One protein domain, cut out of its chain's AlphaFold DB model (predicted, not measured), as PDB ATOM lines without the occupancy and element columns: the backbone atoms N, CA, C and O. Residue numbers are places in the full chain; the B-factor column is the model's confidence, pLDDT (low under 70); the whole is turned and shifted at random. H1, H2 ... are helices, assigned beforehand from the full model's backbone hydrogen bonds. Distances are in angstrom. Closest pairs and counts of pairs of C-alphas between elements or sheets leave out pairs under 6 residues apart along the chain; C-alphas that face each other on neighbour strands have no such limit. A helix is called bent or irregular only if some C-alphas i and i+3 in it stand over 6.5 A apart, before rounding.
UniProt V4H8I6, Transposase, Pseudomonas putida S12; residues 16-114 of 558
ATOM      1  N   THR A  16     167.395 183.583 150.113       94.62
ATOM      2  CA  THR A  16     167.428 183.055 148.733       94.62
ATOM      3  C   THR A  16     168.653 183.557 147.960       94.62
ATOM      4  O   THR A  16     169.110 184.678 148.166       94.62
ATOM      5  N   LEU A  17     169.142 182.786 146.980       93.81
ATOM      6  CA  LEU A  17     170.245 183.232 146.113       93.81
ATOM      7  C   LEU A  17     169.906 184.546 145.391       93.81
ATOM      8  O   LEU A  17     170.759 185.417 145.261       93.81
ATOM      9  N   HIS A  18     168.653 184.698 144.954       91.25
ATOM     10  CA  HIS A  18     168.171 185.927 144.328       91.25
ATOM     11  C   HIS A  18     168.362 187.146 145.241       91.25
ATOM     12  O   HIS A  18     168.838 188.180 144.781       91.25
ATOM     13  N   SER A  19     168.071 187.016 146.536       93.50
ATOM     14  CA  SER A  19     168.282 188.089 147.511       93.50
ATOM     15  C   SER A  19     169.759 188.438 147.700       93.50
ATOM     16  O   SER A  19     170.116 189.613 147.646       93.50
ATOM     17  N   VAL A  20     170.639 187.437 147.807       93.69
ATOM     18  CA  VAL A  20     172.095 187.663 147.918       93.69
ATOM     19  C   VAL A  20     172.612 188.457 146.713       93.69
ATOM     20  O   VAL A  20     173.353 189.429 146.858       93.69
ATOM     21  N   LEU A  21     172.182 188.066 145.511       91.44
ATOM     22  CA  LEU A  21     172.531 188.734 144.256       91.44
ATOM     23  C   LEU A  21     171.948 190.151 144.166       91.44
ATOM     24  O   LEU A  21     172.588 191.041 143.606       91.44
ATOM     25  N   SER A  22     170.767 190.368 144.740       91.00
ATOM     26  CA  SER A  22     170.113 191.676 144.811       91.00
ATOM     27  C   SER A  22     170.842 192.633 145.749       91.00
ATOM     28  O   SER A  22     171.129 193.767 145.364       91.00
ATOM     29  N   ARG A  23     171.272 192.151 146.922       92.00
ATOM     30  CA  ARG A  23     172.147 192.917 147.821       92.00
ATOM     31  C   ARG A  23     173.483 193.246 147.164       92.00
ATOM     32  O   ARG A  23     173.933 194.382 147.258       92.00
ATOM     33  N   TYR A  24     174.092 192.288 146.462       90.25
ATOM     34  CA  TYR A  24     175.322 192.541 145.707       90.25
ATOM     35  C   TYR A  24     175.137 193.669 144.683       90.25
ATOM     36  O   TYR A  24     175.927 194.607 144.665       90.25
ATOM     37  N   ALA A  25     174.074 193.618 143.872       88.12
ATOM     38  CA  ALA A  25     173.806 194.668 142.895       88.12
ATOM     39  C   ALA A  25     173.629 196.041 143.555       88.12
ATOM     40  O   ALA A  25     174.268 197.002 143.127       88.12
ATOM     41  N   ARG A  26     172.855 196.108 144.649       87.81
ATOM     42  CA  ARG A  26     172.655 197.344 145.416       87.81
ATOM     43  C   ARG A  26     173.980 197.922 145.927       87.81
ATOM     44  O   ARG A  26     174.207 199.120 145.782       87.81
ATOM     45  N   LEU A  27     174.880 197.081 146.442       87.56
ATOM     46  CA  LEU A  27     176.216 197.491 146.898       87.56
ATOM     47  C   LEU A  27     177.129 197.969 145.755       87.56
ATOM     48  O   LEU A  27     178.005 198.796 145.983       87.56
ATOM     49  N   CYS A  28     176.910 197.500 144.526       83.38
ATOM     50  CA  CYS A  28     177.604 197.981 143.327       83.38
ATOM     51  C   CYS A  28     177.038 199.306 142.774       83.38
ATOM     52  O   CYS A  28     177.433 199.722 141.685       83.38
ATOM     53  N   GLY A  29     176.122 199.969 143.489       73.56
ATOM     54  CA  GLY A  29     175.615 201.295 143.128       73.56
ATOM     55  C   GLY A  29     174.411 201.302 142.179       73.56
ATOM     56  O   GLY A  29     174.156 202.322 141.544       73.56
ATOM     57  N   GLY A  30     173.651 200.204 142.059       66.75
ATOM     58  CA  GLY A  30     172.389 200.223 141.304       66.75
ATOM     59  C   GLY A  30     171.506 198.978 141.453       66.75
ATOM     60  O   GLY A  30     171.960 197.908 141.828       66.75
ATOM     61  N   SER A  31     170.222 199.090 141.100       58.16
ATOM     62  CA  SER A  31     169.245 197.979 141.115       58.16
ATOM     63  C   SER A  31     169.196 197.169 139.803       58.16
ATOM     64  O   SER A  31     168.495 196.159 139.687       58.16
ATOM     65  N   SER A  32     169.952 197.597 138.783       66.38
ATOM     66  CA  SER A  32     169.983 196.959 137.465       66.38
ATOM     67  C   SER A  32     170.988 195.810 137.420       66.38
ATOM     68  O   SER A  32     172.203 196.023 137.402       66.38
ATOM     69  N   GLY A  33     170.487 194.579 137.272       66.06
ATOM     70  CA  GLY A  33     171.333 193.396 137.077       66.06
ATOM     71  C   GLY A  33     172.255 193.489 135.851       66.06
ATOM     72  O   GLY A  33     173.303 192.852 135.820       66.06
ATOM     73  N   LYS A  34     171.924 194.325 134.854       68.38
ATOM     74  CA  LYS A  34     172.789 194.546 133.682       68.38
ATOM     75  C   LYS A  34     174.080 195.288 134.045       68.38
ATOM     76  O   LYS A  34     175.100 195.018 133.421       68.38
ATOM     77  N   ALA A  35     174.026 196.201 135.015       69.25
ATOM     78  CA  ALA A  35     175.198 196.928 135.496       69.25
ATOM     79  C   ALA A  35     176.011 196.066 136.475       69.25
ATOM     80  O   ALA A  35     177.215 195.914 136.300       69.25
ATOM     81  N   ALA A  36     175.339 195.421 137.436       75.56
ATOM     82  CA  ALA A  36     175.995 194.608 138.463       75.56
ATOM     83  C   ALA A  36     176.700 193.353 137.914       75.56
ATOM     84  O   ALA A  36     177.711 192.921 138.463       75.56
ATOM     85  N   PHE A  37     176.181 192.774 136.825       78.88
ATOM     86  CA  PHE A  37     176.748 191.584 136.178       78.88
ATOM     87  C   PHE A  37     177.215 191.866 134.743       78.88
ATOM     88  O   PHE A  37     177.146 190.994 133.872       78.88
ATOM     89  N   PHE A  38     177.659 193.095 134.466       71.75
ATOM     90  CA  PHE A  38     178.110 193.499 133.137       71.75
ATOM     91  C   PHE A  38     179.294 192.652 132.638       71.75
ATOM     92  O   PHE A  38     180.414 192.812 133.099       71.75
ATOM     93  N   GLY A  39     179.065 191.778 131.655       65.69
ATOM     94  CA  GLY A  39     180.091 190.867 131.123       65.69
ATOM     95  C   GLY A  39     179.834 189.395 131.446       65.69
ATOM     96  O   GLY A  39     180.393 188.527 130.779       65.69
ATOM     97  N   GLU A  40     178.913 189.096 132.366       72.00
ATOM     98  CA  GLU A  40     178.481 187.726 132.638       72.00
ATOM     99  C   GLU A  40     177.359 187.316 131.678       72.00
ATOM    100  O   GLU A  40     176.190 187.695 131.815       72.00
ATOM    101  N   ARG A  41     177.728 186.524 130.666       62.19
ATOM    102  CA  ARG A  41     176.842 186.155 129.550       62.19
ATOM    103  C   ARG A  41     175.607 185.361 129.979       62.19
ATOM    104  O   ARG A  41     174.666 185.278 129.192       62.19
ATOM    105  N   ALA A  42     175.564 184.796 131.189       69.81
ATOM    106  CA  ALA A  42     174.362 184.131 131.688       69.81
ATOM    107  C   ALA A  42     173.895 184.555 133.074       69.81
ATOM    108  O   ALA A  42     173.259 183.756 133.765       69.81
ATOM    109  N   ALA A  43     174.071 185.829 133.422       74.44
ATOM    110  CA  ALA A  43     173.499 186.391 134.642       74.44
ATOM    111  C   ALA A  43     172.001 186.071 134.800       74.44
ATOM    112  O   ALA A  43     171.538 185.697 135.877       74.44
ATOM    113  N   ALA A  44     171.238 186.107 133.701       76.94
ATOM    114  CA  ALA A  44     169.818 185.750 133.684       76.94
ATOM    115  C   ALA A  44     169.525 184.313 134.172       76.94
ATOM    116  O   ALA A  44     168.472 184.064 134.756       76.94
ATOM    117  N   SER A  45     170.443 183.362 133.960       78.81
ATOM    118  CA  SER A  45     170.239 181.944 134.286       78.81
ATOM    119  C   SER A  45     170.234 181.655 135.788       78.81
ATOM    120  O   SER A  45     169.543 180.720 136.203       78.81
ATOM    121  N   PHE A  46     170.950 182.451 136.588       76.38
ATOM    122  CA  PHE A  46     170.992 182.319 138.048       76.38
ATOM    123  C   PHE A  46     170.222 183.420 138.797       76.38
ATOM    124  O   PHE A  46     169.924 183.240 139.973       76.38
ATOM    125  N   THR A  47     169.850 184.525 138.138       76.38
ATOM    126  CA  THR A  47     169.099 185.633 138.772       76.38
ATOM    127  C   THR A  47     167.579 185.497 138.680       76.38
ATOM    128  O   THR A  47     166.889 185.911 139.607       76.38
ATOM    129  N   GLN A  48     167.037 184.927 137.597       75.50
ATOM    130  CA  GLN A  48     165.589 184.982 137.315       75.50
ATOM    131  C   GLN A  48     164.783 183.802 137.873       75.50
ATOM    132  O   GLN A  48     163.575 183.915 138.065       75.50
ATOM    133  N   ASN A  49     165.417 182.651 138.117       75.88
ATOM    134  CA  ASN A  49     164.747 181.488 138.702       75.88
ATOM    135  C   ASN A  49     165.138 181.351 140.176       75.88
ATOM    136  O   ASN A  49     166.191 180.801 140.485       75.88
ATOM    137  N   VAL A  50     164.278 181.841 141.073       78.06
ATOM    138  CA  VAL A  50     164.542 181.869 142.523       78.06
ATOM    139  C   VAL A  50     164.631 180.463 143.122       78.06
ATOM    140  O   VAL A  50     165.478 180.201 143.974       78.06
ATOM    141  N   ALA A  51     163.784 179.531 142.680       82.12
ATOM    142  CA  ALA A  51     163.721 178.211 143.304       82.12
ATOM    143  C   ALA A  51     164.775 177.232 142.778       82.12
ATOM    144  O   ALA A  51     165.311 176.444 143.557       82.12
ATOM    145  N   PHE A  52     165.058 177.277 141.473       87.25
ATOM    146  CA  PHE A  52     166.009 176.400 140.789       87.25
ATOM    147  C   PHE A  52     166.913 177.196 139.832       87.25
ATOM    148  O   PHE A  52     166.810 177.037 138.607       87.25
ATOM    149  N   PRO A  53     167.794 178.063 140.360       88.38
ATOM    150  CA  PRO A  53     168.766 178.778 139.543       88.38
ATOM    151  C   PRO A  53     169.677 177.793 138.800       88.38
ATOM    152  O   PRO A  53     169.931 176.673 139.254       88.38
ATOM    153  N   ARG A  54     170.144 178.207 137.624       88.75
ATOM    154  CA  ARG A  54     170.970 177.399 136.718       88.75
ATOM    155  C   ARG A  54     172.311 178.072 136.494       88.75
ATOM    156  O   ARG A  54     172.446 179.259 136.775       88.75
ATOM    157  N   ARG A  55     173.269 177.338 135.923       88.81
ATOM    158  CA  ARG A  55     174.636 177.829 135.684       88.81
ATOM    159  C   ARG A  55     175.326 178.273 136.981       88.81
ATOM    160  O   ARG A  55     176.090 179.229 137.009       88.81
ATOM    161  N   LEU A  56     175.047 177.560 138.077       91.56
ATOM    162  CA  LEU A  56     175.667 177.840 139.373       91.56
ATOM    163  C   LEU A  56     177.175 177.567 139.375       91.56
ATOM    164  O   LEU A  56     177.884 178.180 140.163       91.56
ATOM    165  N   GLY A  57     177.661 176.660 138.521       91.56
ATOM    166  CA  GLY A  57     179.097 176.439 138.340       91.56
ATOM    167  C   GLY A  57     179.792 177.698 137.834       91.56
ATOM    168  O   GLY A  57     180.777 178.118 138.425       91.56
ATOM    169  N   ASP A  58     179.203 178.350 136.832       88.62
ATOM    170  CA  ASP A  58     179.744 179.580 136.249       88.62
ATOM    171  C   ASP A  58     179.730 180.737 137.259       88.62
ATOM    172  O   ASP A  58     180.704 181.474 137.372       88.62
ATOM    173  N   LEU A  59     178.660 180.853 138.059       89.19
ATOM    174  CA  LEU A  59     178.617 181.816 139.163       89.19
ATOM    175  C   LEU A  59     179.769 181.569 140.145       89.19
ATOM    176  O   LEU A  59     180.507 182.495 140.453       89.19
ATOM    177  N   VAL A  60     179.936 180.331 140.620       91.06
ATOM    178  CA  VAL A  60     180.980 179.983 141.599       91.06
ATOM    179  C   VAL A  60     182.387 180.222 141.050       91.06
ATOM    180  O   VAL A  60     183.241 180.685 141.799       91.06
ATOM    181  N   GLU A  61     182.627 179.957 139.766       89.50
ATOM    182  CA  GLU A  61     183.910 180.242 139.106       89.50
ATOM    183  C   GLU A  61     184.220 181.745 139.032       89.50
ATOM    184  O   GLU A  61     185.388 182.134 139.101       89.50
ATOM    185  N   ALA A  62     183.195 182.594 138.933       87.00
ATOM    186  CA  ALA A  62     183.345 184.046 138.872       87.00
ATOM    187  C   ALA A  62     183.509 184.717 140.255       87.00
ATOM    188  O   ALA A  62     184.007 185.847 140.332       87.00
ATOM    189  N   LEU A  63     183.080 184.060 141.340       88.69
ATOM    190  CA  LEU A  63     183.123 184.602 142.705       88.69
ATOM    191  C   LEU A  63     184.564 184.791 143.224       88.69
ATOM    192  O   LEU A  63     185.458 184.014 142.882       88.69
ATOM    193  N   PRO A  64     184.812 185.776 144.112       87.12
ATOM    194  CA  PRO A  64     186.119 185.930 144.735       87.12
ATOM    195  C   PRO A  64     186.397 184.751 145.677       87.12
ATOM    196  O   PRO A  64     185.488 184.213 146.313       87.12
ATOM    197  N   SER A  65     187.673 184.393 145.845       79.38
ATOM    198  CA  SER A  65     188.110 183.272 146.697       79.38
ATOM    199  C   SER A  65     187.603 183.360 148.147       79.38
ATOM    200  O   SER A  65     187.372 182.336 148.791       79.38
ATOM    201  N   GLY A  66     187.364 184.575 148.650       77.75
ATOM    202  CA  GLY A  66     186.809 184.830 149.982       77.75
ATOM    203  C   GLY A  66     185.314 184.520 150.150       77.75
ATOM    204  O   GLY A  66     184.867 184.381 151.285       77.75
ATOM    205  N   ALA A  67     184.536 184.363 149.071       79.31
ATOM    206  CA  ALA A  67     183.078 184.194 149.148       79.31
ATOM    207  C   ALA A  67     182.629 182.826 149.702       79.31
ATOM    208  O   ALA A  67     181.475 182.678 150.096       79.31
ATOM    209  N   ARG A  68     183.526 181.824 149.741       79.06
ATOM    210  CA  ARG A  68     183.295 180.473 150.305       79.06
ATOM    211  C   ARG A  68     181.981 179.799 149.862       79.06
ATOM    212  O   ARG A  68     181.399 179.035 150.628       79.06
ATOM    213  N   PHE A  69     181.536 180.037 148.628       86.81
ATOM    214  CA  PHE A  69     180.406 179.330 148.031       86.81
ATOM    215  C   PHE A  69     180.874 178.150 147.186       86.81
ATOM    216  O   PHE A  69     181.704 178.293 146.295       86.81
ATOM    217  N   SER A  70     180.263 176.991 147.403       91.94
ATOM    218  CA  SER A  70     180.246 175.895 146.439       91.94
ATOM    219  C   SER A  70     178.854 175.737 145.833       91.94
ATOM    220  O   SER A  70     177.844 176.111 146.435       91.94
ATOM    221  N   VAL A  71     178.769 175.100 144.662       92.69
ATOM    222  CA  VAL A  71     177.477 174.795 144.025       92.69
ATOM    223  C   VAL A  71     176.566 174.005 144.970       92.69
ATOM    224  O   VAL A  71     175.373 174.289 145.066       92.69
ATOM    225  N   SER A  72     177.112 173.037 145.713       92.50
ATOM    226  CA  SER A  72     176.325 172.239 146.657       92.50
ATOM    227  C   SER A  72     175.823 173.057 147.846       92.50
ATOM    228  O   SER A  72     174.685 172.849 148.268       92.50
ATOM    229  N   GLN A  73     176.622 173.999 148.354       92.88
ATOM    230  CA  GLN A  73     176.212 174.907 149.425       92.88
ATOM    231  C   GLN A  73     175.121 175.870 148.959       92.88
ATOM    232  O   GLN A  73     174.130 176.019 149.669       92.88
ATOM    233  N   ILE A  74     175.255 176.456 147.762       94.00
ATOM    234  CA  ILE A  74     174.213 177.313 147.178       94.00
ATOM    235  C   ILE A  74     172.902 176.534 147.080       94.00
ATOM    236  O   ILE A  74     171.883 176.981 147.598       94.00
ATOM    237  N   ILE A  75     172.931 175.336 146.487       93.44
ATOM    238  CA  ILE A  75     171.740 174.492 146.341       93.44
ATOM    239  C   ILE A  75     171.112 174.177 147.708       93.44
ATOM    240  O   ILE A  75     169.906 174.345 147.878       93.44
ATOM    241  N   ALA A  76     171.912 173.761 148.690       92.56
ATOM    242  CA  ALA A  76     171.407 173.350 149.999       92.56
ATOM    243  C   ALA A  76     170.878 174.517 150.855       92.56
ATOM    244  O   ALA A  76     169.937 174.337 151.625       92.56
ATOM    245  N   ARG A  77     171.480 175.709 150.748       93.12
ATOM    246  CA  ARG A  77     171.231 176.828 151.673       93.12
ATOM    247  C   ARG A  77     170.503 178.022 151.071       93.12
ATOM    248  O   ARG A  77     169.939 178.797 151.828       93.12
ATOM    249  N   HIS A  78     170.459 178.144 149.746       94.06
ATOM    250  CA  HIS A  78     169.968 179.348 149.064       94.06
ATOM    251  C   HIS A  78     168.995 179.055 147.910       94.06
ATOM    252  O   HIS A  78     168.654 179.952 147.142       94.06
ATOM    253  N   THR A  79     168.513 177.813 147.787       93.56
ATOM    254  CA  THR A  79     167.493 177.415 146.797       93.56
ATOM    255  C   THR A  79     166.350 176.654 147.459       93.56
ATOM    256  O   THR A  79     166.433 176.319 148.644       93.56
ATOM    257  N   LEU A  80     165.290 176.355 146.701       92.50
ATOM    258  CA  LEU A  80     164.163 175.567 147.206       92.50
ATOM    259  C   LEU A  80     164.300 174.069 146.904       92.50
ATOM    260  O   LEU A  80     163.438 173.300 147.318       92.50
ATOM    261  N   LEU A  81     165.378 173.608 146.244       92.19
ATOM    262  CA  LEU A  81     165.600 172.171 146.020       92.19
ATOM    263  C   LEU A  81     165.519 171.313 147.298       92.19
ATOM    264  O   LEU A  81     164.939 170.230 147.193       92.19
ATOM    265  N   PRO A  82     166.003 171.745 148.483       93.31
ATOM    266  CA  PRO A  82     165.877 170.950 149.707       93.31
ATOM    267  C   PRO A  82     164.424 170.615 150.069       93.31
ATOM    268  O   PRO A  82     164.163 169.524 150.553       93.31
ATOM    269  N   TYR A  83     163.459 171.483 149.749       92.94
ATOM    270  CA  TYR A  83     162.033 171.206 149.965       92.94
ATOM    271  C   TYR A  83     161.482 170.123 149.019       92.94
ATOM    272  O   TYR A  83     160.565 169.382 149.371       92.94
ATOM    273  N   TYR A  84     162.051 169.996 147.816       91.62
ATOM    274  CA  TYR A  84     161.657 168.970 146.845       91.62
ATOM    275  C   TYR A  84     162.398 167.648 147.049       91.62
ATOM    276  O   TYR A  84     161.812 166.588 146.829       91.62
ATOM    277  N   ALA A  85     163.664 167.707 147.469       92.00
ATOM    278  CA  ALA A  85     164.575 166.571 147.569       92.00
ATOM    279  C   ALA A  85     163.989 165.337 148.292       92.00
ATOM    280  O   ALA A  85     164.108 164.252 147.711       92.00
ATOM    281  N   PRO A  86     163.280 165.471 149.438       92.38
ATOM    282  CA  PRO A  86     162.683 164.350 150.167       92.38
ATOM    283  C   PRO A  86     161.827 163.419 149.307       92.38
ATOM    284  O   PRO A  86     161.775 162.219 149.557       92.38
ATOM    285  N   PHE A  87     161.182 163.946 148.266       90.69
ATOM    286  CA  PHE A  87     160.221 163.205 147.445       90.69
ATOM    287  C   PHE A  87     160.753 162.866 146.047       90.69
ATOM    288  O   PHE A  87     160.005 162.385 145.189       90.69
ATOM    289  N   LEU A  88     162.041 163.113 145.806       88.62
ATOM    290  CA  LEU A  88     162.744 162.716 144.590       88.62
ATOM    291  C   LEU A  88     163.469 161.393 144.809       88.62
ATOM    292  O   LEU A  88     164.005 161.134 145.882       88.62
ATOM    293  N   THR A  89     163.567 160.576 143.763       86.38
ATOM    294  CA  THR A  89     164.511 159.449 143.760       86.38
ATOM    295  C   THR A  89     165.953 159.959 143.771       86.38
ATOM    296  O   THR A  89     166.233 161.054 143.278       86.38
ATOM    297  N   SER A  90     166.902 159.145 144.243       86.38
ATOM    298  CA  SER A  90     168.322 159.532 144.273       86.38
ATOM    299  C   SER A  90     168.858 159.914 142.885       86.38
ATOM    300  O   SER A  90     169.664 160.831 142.766       86.38
ATOM    301  N   ILE A  91     168.364 159.261 141.825       85.31
ATOM    302  CA  ILE A  91     168.712 159.578 140.431       85.31
ATOM    303  C   ILE A  91     168.161 160.953 140.037       85.31
ATOM    304  O   ILE A  91     168.898 161.770 139.487       85.31
ATOM    305  N   GLN A  92     166.888 161.235 140.333       87.00
ATOM    306  CA  GLN A  92     166.282 162.541 140.048       87.00
ATOM    307  C   GLN A  92     166.985 163.665 140.812       87.00
ATOM    308  O   GLN A  92     167.232 164.723 140.239       87.00
ATOM    309  N   LEU A  93     167.354 163.432 142.075       88.88
ATOM    310  CA  LEU A  93     168.088 164.403 142.878       88.88
ATOM    311  C   LEU A  93     169.473 164.683 142.274       88.88
ATOM    312  O   LEU A  93     169.817 165.838 142.050       88.88
ATOM    313  N   GLN A  94     170.239 163.648 141.911       88.38
ATOM    314  CA  GLN A  94     171.531 163.818 141.230       88.38
ATOM    315  C   GLN A  94     171.403 164.577 139.903       88.38
ATOM    316  O   GLN A  94     172.202 165.469 139.610       88.38
ATOM    317  N   GLN A  95     170.379 164.260 139.108       87.88
ATOM    318  CA  GLN A  95     170.085 164.977 137.866       87.88
ATOM    319  C   GLN A  95     169.717 166.443 138.120       87.88
ATOM    320  O   GLN A  95     170.125 167.305 137.340       87.88
ATOM    321  N   ALA A  96     168.987 166.743 139.199       89.38
ATOM    322  CA  ALA A  96     168.664 168.111 139.599       89.38
ATOM    323  C   ALA A  96     169.924 168.908 139.948       89.38
ATOM    324  O   ALA A  96     170.133 169.980 139.386       89.38
ATOM    325  N   TYR A  97     170.814 168.337 140.766       90.88
ATOM    326  CA  TYR A  97     172.116 168.932 141.076       90.88
ATOM    327  C   TYR A  97     172.932 169.223 139.811       90.88
ATOM    328  O   TYR A  97     173.394 170.346 139.616       90.88
ATOM    329  N   ALA A  98     173.068 168.238 138.917       89.94
ATOM    330  CA  ALA A  98     173.802 168.407 137.664       89.94
ATOM    331  C   ALA A  98     173.171 169.477 136.752       89.94
ATOM    332  O   ALA A  98     173.885 170.244 136.103       89.94
ATOM    333  N   SER A  99     171.837 169.553 136.727       89.81
ATOM    334  CA  SER A  99     171.086 170.531 135.934       89.81
ATOM    335  C   SER A  99     171.250 171.958 136.458       89.81
ATOM    336  O   SER A  99     171.381 172.871 135.651       89.81
ATOM    337  N   MET A 100     171.257 172.154 137.780       91.06
ATOM    338  CA  MET A 100     171.446 173.470 138.409       91.06
ATOM    339  C   MET A 100     172.901 173.947 138.325       91.06
ATOM    340  O   MET A 100     173.157 175.137 138.148       91.06
ATOM    341  N   ALA A 101     173.863 173.022 138.387       90.12
ATOM    342  CA  ALA A 101     175.280 173.336 138.216       90.12
ATOM    343  C   ALA A 101     175.601 173.888 136.814       90.12
ATOM    344  O   ALA A 101     176.460 174.753 136.684       90.12
ATOM    345  N   ARG A 102     174.912 173.403 135.773       87.44
ATOM    346  CA  ARG A 102     175.147 173.747 134.357       87.44
ATOM    347  C   ARG A 102     173.907 174.405 133.732       87.44
ATOM    348  O   ARG A 102     173.054 174.935 134.437       87.44
ATOM    349  N   ASP A 103     173.775 174.374 132.406       75.88
ATOM    350  CA  ASP A 103     172.578 174.849 131.693       75.88
ATOM    351  C   ASP A 103     171.511 173.745 131.546       75.88
ATOM    352  O   ASP A 103     171.172 173.293 130.451       75.88
ATOM    353  N   GLY A 104     170.975 173.261 132.670       68.69
ATOM    354  CA  GLY A 104     169.897 172.275 132.665       68.69
ATOM    355  C   GLY A 104     168.542 172.898 132.331       68.69
ATOM    356  O   GLY A 104     167.790 173.281 133.229       68.69
ATOM    357  N   LYS A 105     168.200 173.009 131.044       62.97
ATOM    358  CA  LYS A 105     166.829 173.347 130.618       62.97
ATOM    359  C   LYS A 105     165.851 172.254 131.096       62.97
ATOM    360  O   LYS A 105     166.211 171.082 131.196       62.97
ATOM    361  N   GLU A 106     164.619 172.656 131.418       66.69
ATOM    362  CA  GLU A 106     163.492 171.758 131.751       66.69
ATOM    363  C   GLU A 106     163.550 171.020 133.103       66.69
ATOM    364  O   GLU A 106     162.796 170.068 133.313       66.69
ATOM    365  N   LEU A 107     164.376 171.451 134.062       73.38
ATOM    366  CA  LEU A 107     164.413 170.813 135.386       73.38
ATOM    367  C   LEU A 107     163.022 170.750 136.045       73.38
ATOM    368  O   LEU A 107     162.610 169.692 136.510       73.38
ATOM    369  N   MET A 108     162.245 171.834 135.992       69.31
ATOM    370  CA  MET A 108     160.880 171.870 136.544       69.31
ATOM    371  C   MET A 108     159.931 170.848 135.893       69.31
ATOM    372  O   MET A 108     159.071 170.282 136.569       69.31
ATOM    373  N   LEU A 109     160.114 170.564 134.597       63.69
ATOM    374  CA  LEU A 109     159.365 169.523 133.887       63.69
ATOM    375  C   LEU A 109     159.775 168.130 134.384       63.69
ATOM    376  O   LEU A 109     158.913 167.313 134.698       63.69
ATOM    377  N   LYS A 110     161.084 167.881 134.517       67.50
ATOM    378  CA  LYS A 110     161.648 166.602 134.991       67.50
ATOM    379  C   LYS A 110     161.319 166.306 136.457       67.50
ATOM    380  O   LYS A 110     161.173 165.144 136.824       67.50
ATOM    381  N   LEU A 111     161.154 167.346 137.274       69.06
ATOM    382  CA  LEU A 111     160.696 167.247 138.662       69.06
ATOM    383  C   LEU A 111     159.166 167.094 138.782       69.06
ATOM    384  O   LEU A 111     158.643 167.009 139.889       69.06
ATOM    385  N   GLY A 112     158.429 167.060 137.662       63.66
ATOM    386  CA  GLY A 112     156.973 166.893 137.654       63.66
ATOM    387  C   GLY A 112     156.201 168.088 138.226       63.66
ATOM    388  O   GLY A 112     154.998 167.980 138.468       63.66
ATOM    389  N   ILE A 113     156.868 169.229 138.421       68.56
ATOM    390  CA  ILE A 113     156.298 170.430 139.044       68.56
ATOM    391  C   ILE A 113     155.193 170.996 138.150       68.56
ATOM    392  O   ILE A 113     154.071 171.194 138.611       68.56
ATOM    393  N   ASN A 114     155.453 171.112 136.845       63.84
ATOM    394  CA  ASN A 114     154.476 171.615 135.868       63.84
ATOM    395  C   ASN A 114     153.218 170.732 135.771       63.84
ATOM    396  O   ASN A 114     152.123 171.225 135.516       63.84
TER     397      ASN A 114
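Overview. This is residues 16 to 114 of the 558 residues of the protein "Transposase" of Pseudomonas putida S12 (UniProt V4H8I6). An elongated body has a group of helices at either end: H1 with the short H2 and H3 beside it at one end, and H6 and H7 side by side, running opposite ways, with the short H8 next to H7, at the other. Between these groups, H5 lies crosswise to H1, H6 and H7, and H4 meets H5 and the end of H7 in a corner at Leu 56, Val 71 and Ala 101. The printed part has 99 residues, with eight named helices, H1 to H8 in chain order, and no named strand; its class is all helix. It is compact, with a radius of gyration of the C-alphas of 13.7 A, and spans 43 by 28 by 20 A.

Along the chain. H1, residues 17 to 27, begins at C-alpha 17 (170.245, 183.232, 146.113) and is 15.5 A long. H2 holds residues 33 to 36, 5.0 A, and H3 residues 43 to 47, 6.1 A. H4 is residues 56 to 62, 9.9 A, and H5 residues 71 to 78, 10.1 A. H6, residues 81 to 87, 10.6 A, is irregular, but only just: C-alphas 83 and 86 are 6.9 A apart. H7, residues 90 to 101, is the longest helix at 16.6 A. H8, residues 107 to 110, 5.1 A, ends at C-alpha 110 (161.648, 166.602, 134.991).

Arrangement. H1 touches H2, closest C-alphas Ala 25 and Ala 36 at 4.9 A, and H3, closest His 18 and Thr 47 at 5.6 A. H1 and H5 are close but not clearly touching, about perpendicular at 87 degrees, closest C-alphas Leu 17 and His 78 at 4.9 A. H4 touches H5 at 74 degrees, about perpendicular, closest C-alphas Leu 56 and Val 71 at 5.8 A. With residues 100 to 101 alone, H7 touches H4, the same way at a steep tilt of 35.2 degrees, only just past shallow; C-alphas Leu 56 and Ala 101 are closest, 4.7 A. H6 and H7 are close but not clearly touching, closest C-alphas Ala 85 and Leu 93 at 6.2 A, at a shallow tilt of 16 degrees, opposite ways. H8 only just touches H7, with 3 pairs of C-alphas within 8 A, closest Ala 96 and Leu 107 at 6.6 A. H1 is apart from H7, among others. Every O i to N i+4 pair is within hydrogen-bond range in H1, H3, H4, H5 and H7, but 1 of 3 in H6, where 2 of 4 O i to N i+3 pairs are; H2 and H8 are too short for an O i to N i+4 pair.

Size, cuts and confidence. The C-alphas farthest apart, Gly 29 and Thr 89, are 43.3 A from each other. The printed part has no cut, and no link is long. Mean pLDDT of the printed part is 82.9; it is under 70 at residues 30 to 35, 39, 41 to 42, 104 to 106 and 108 to 114.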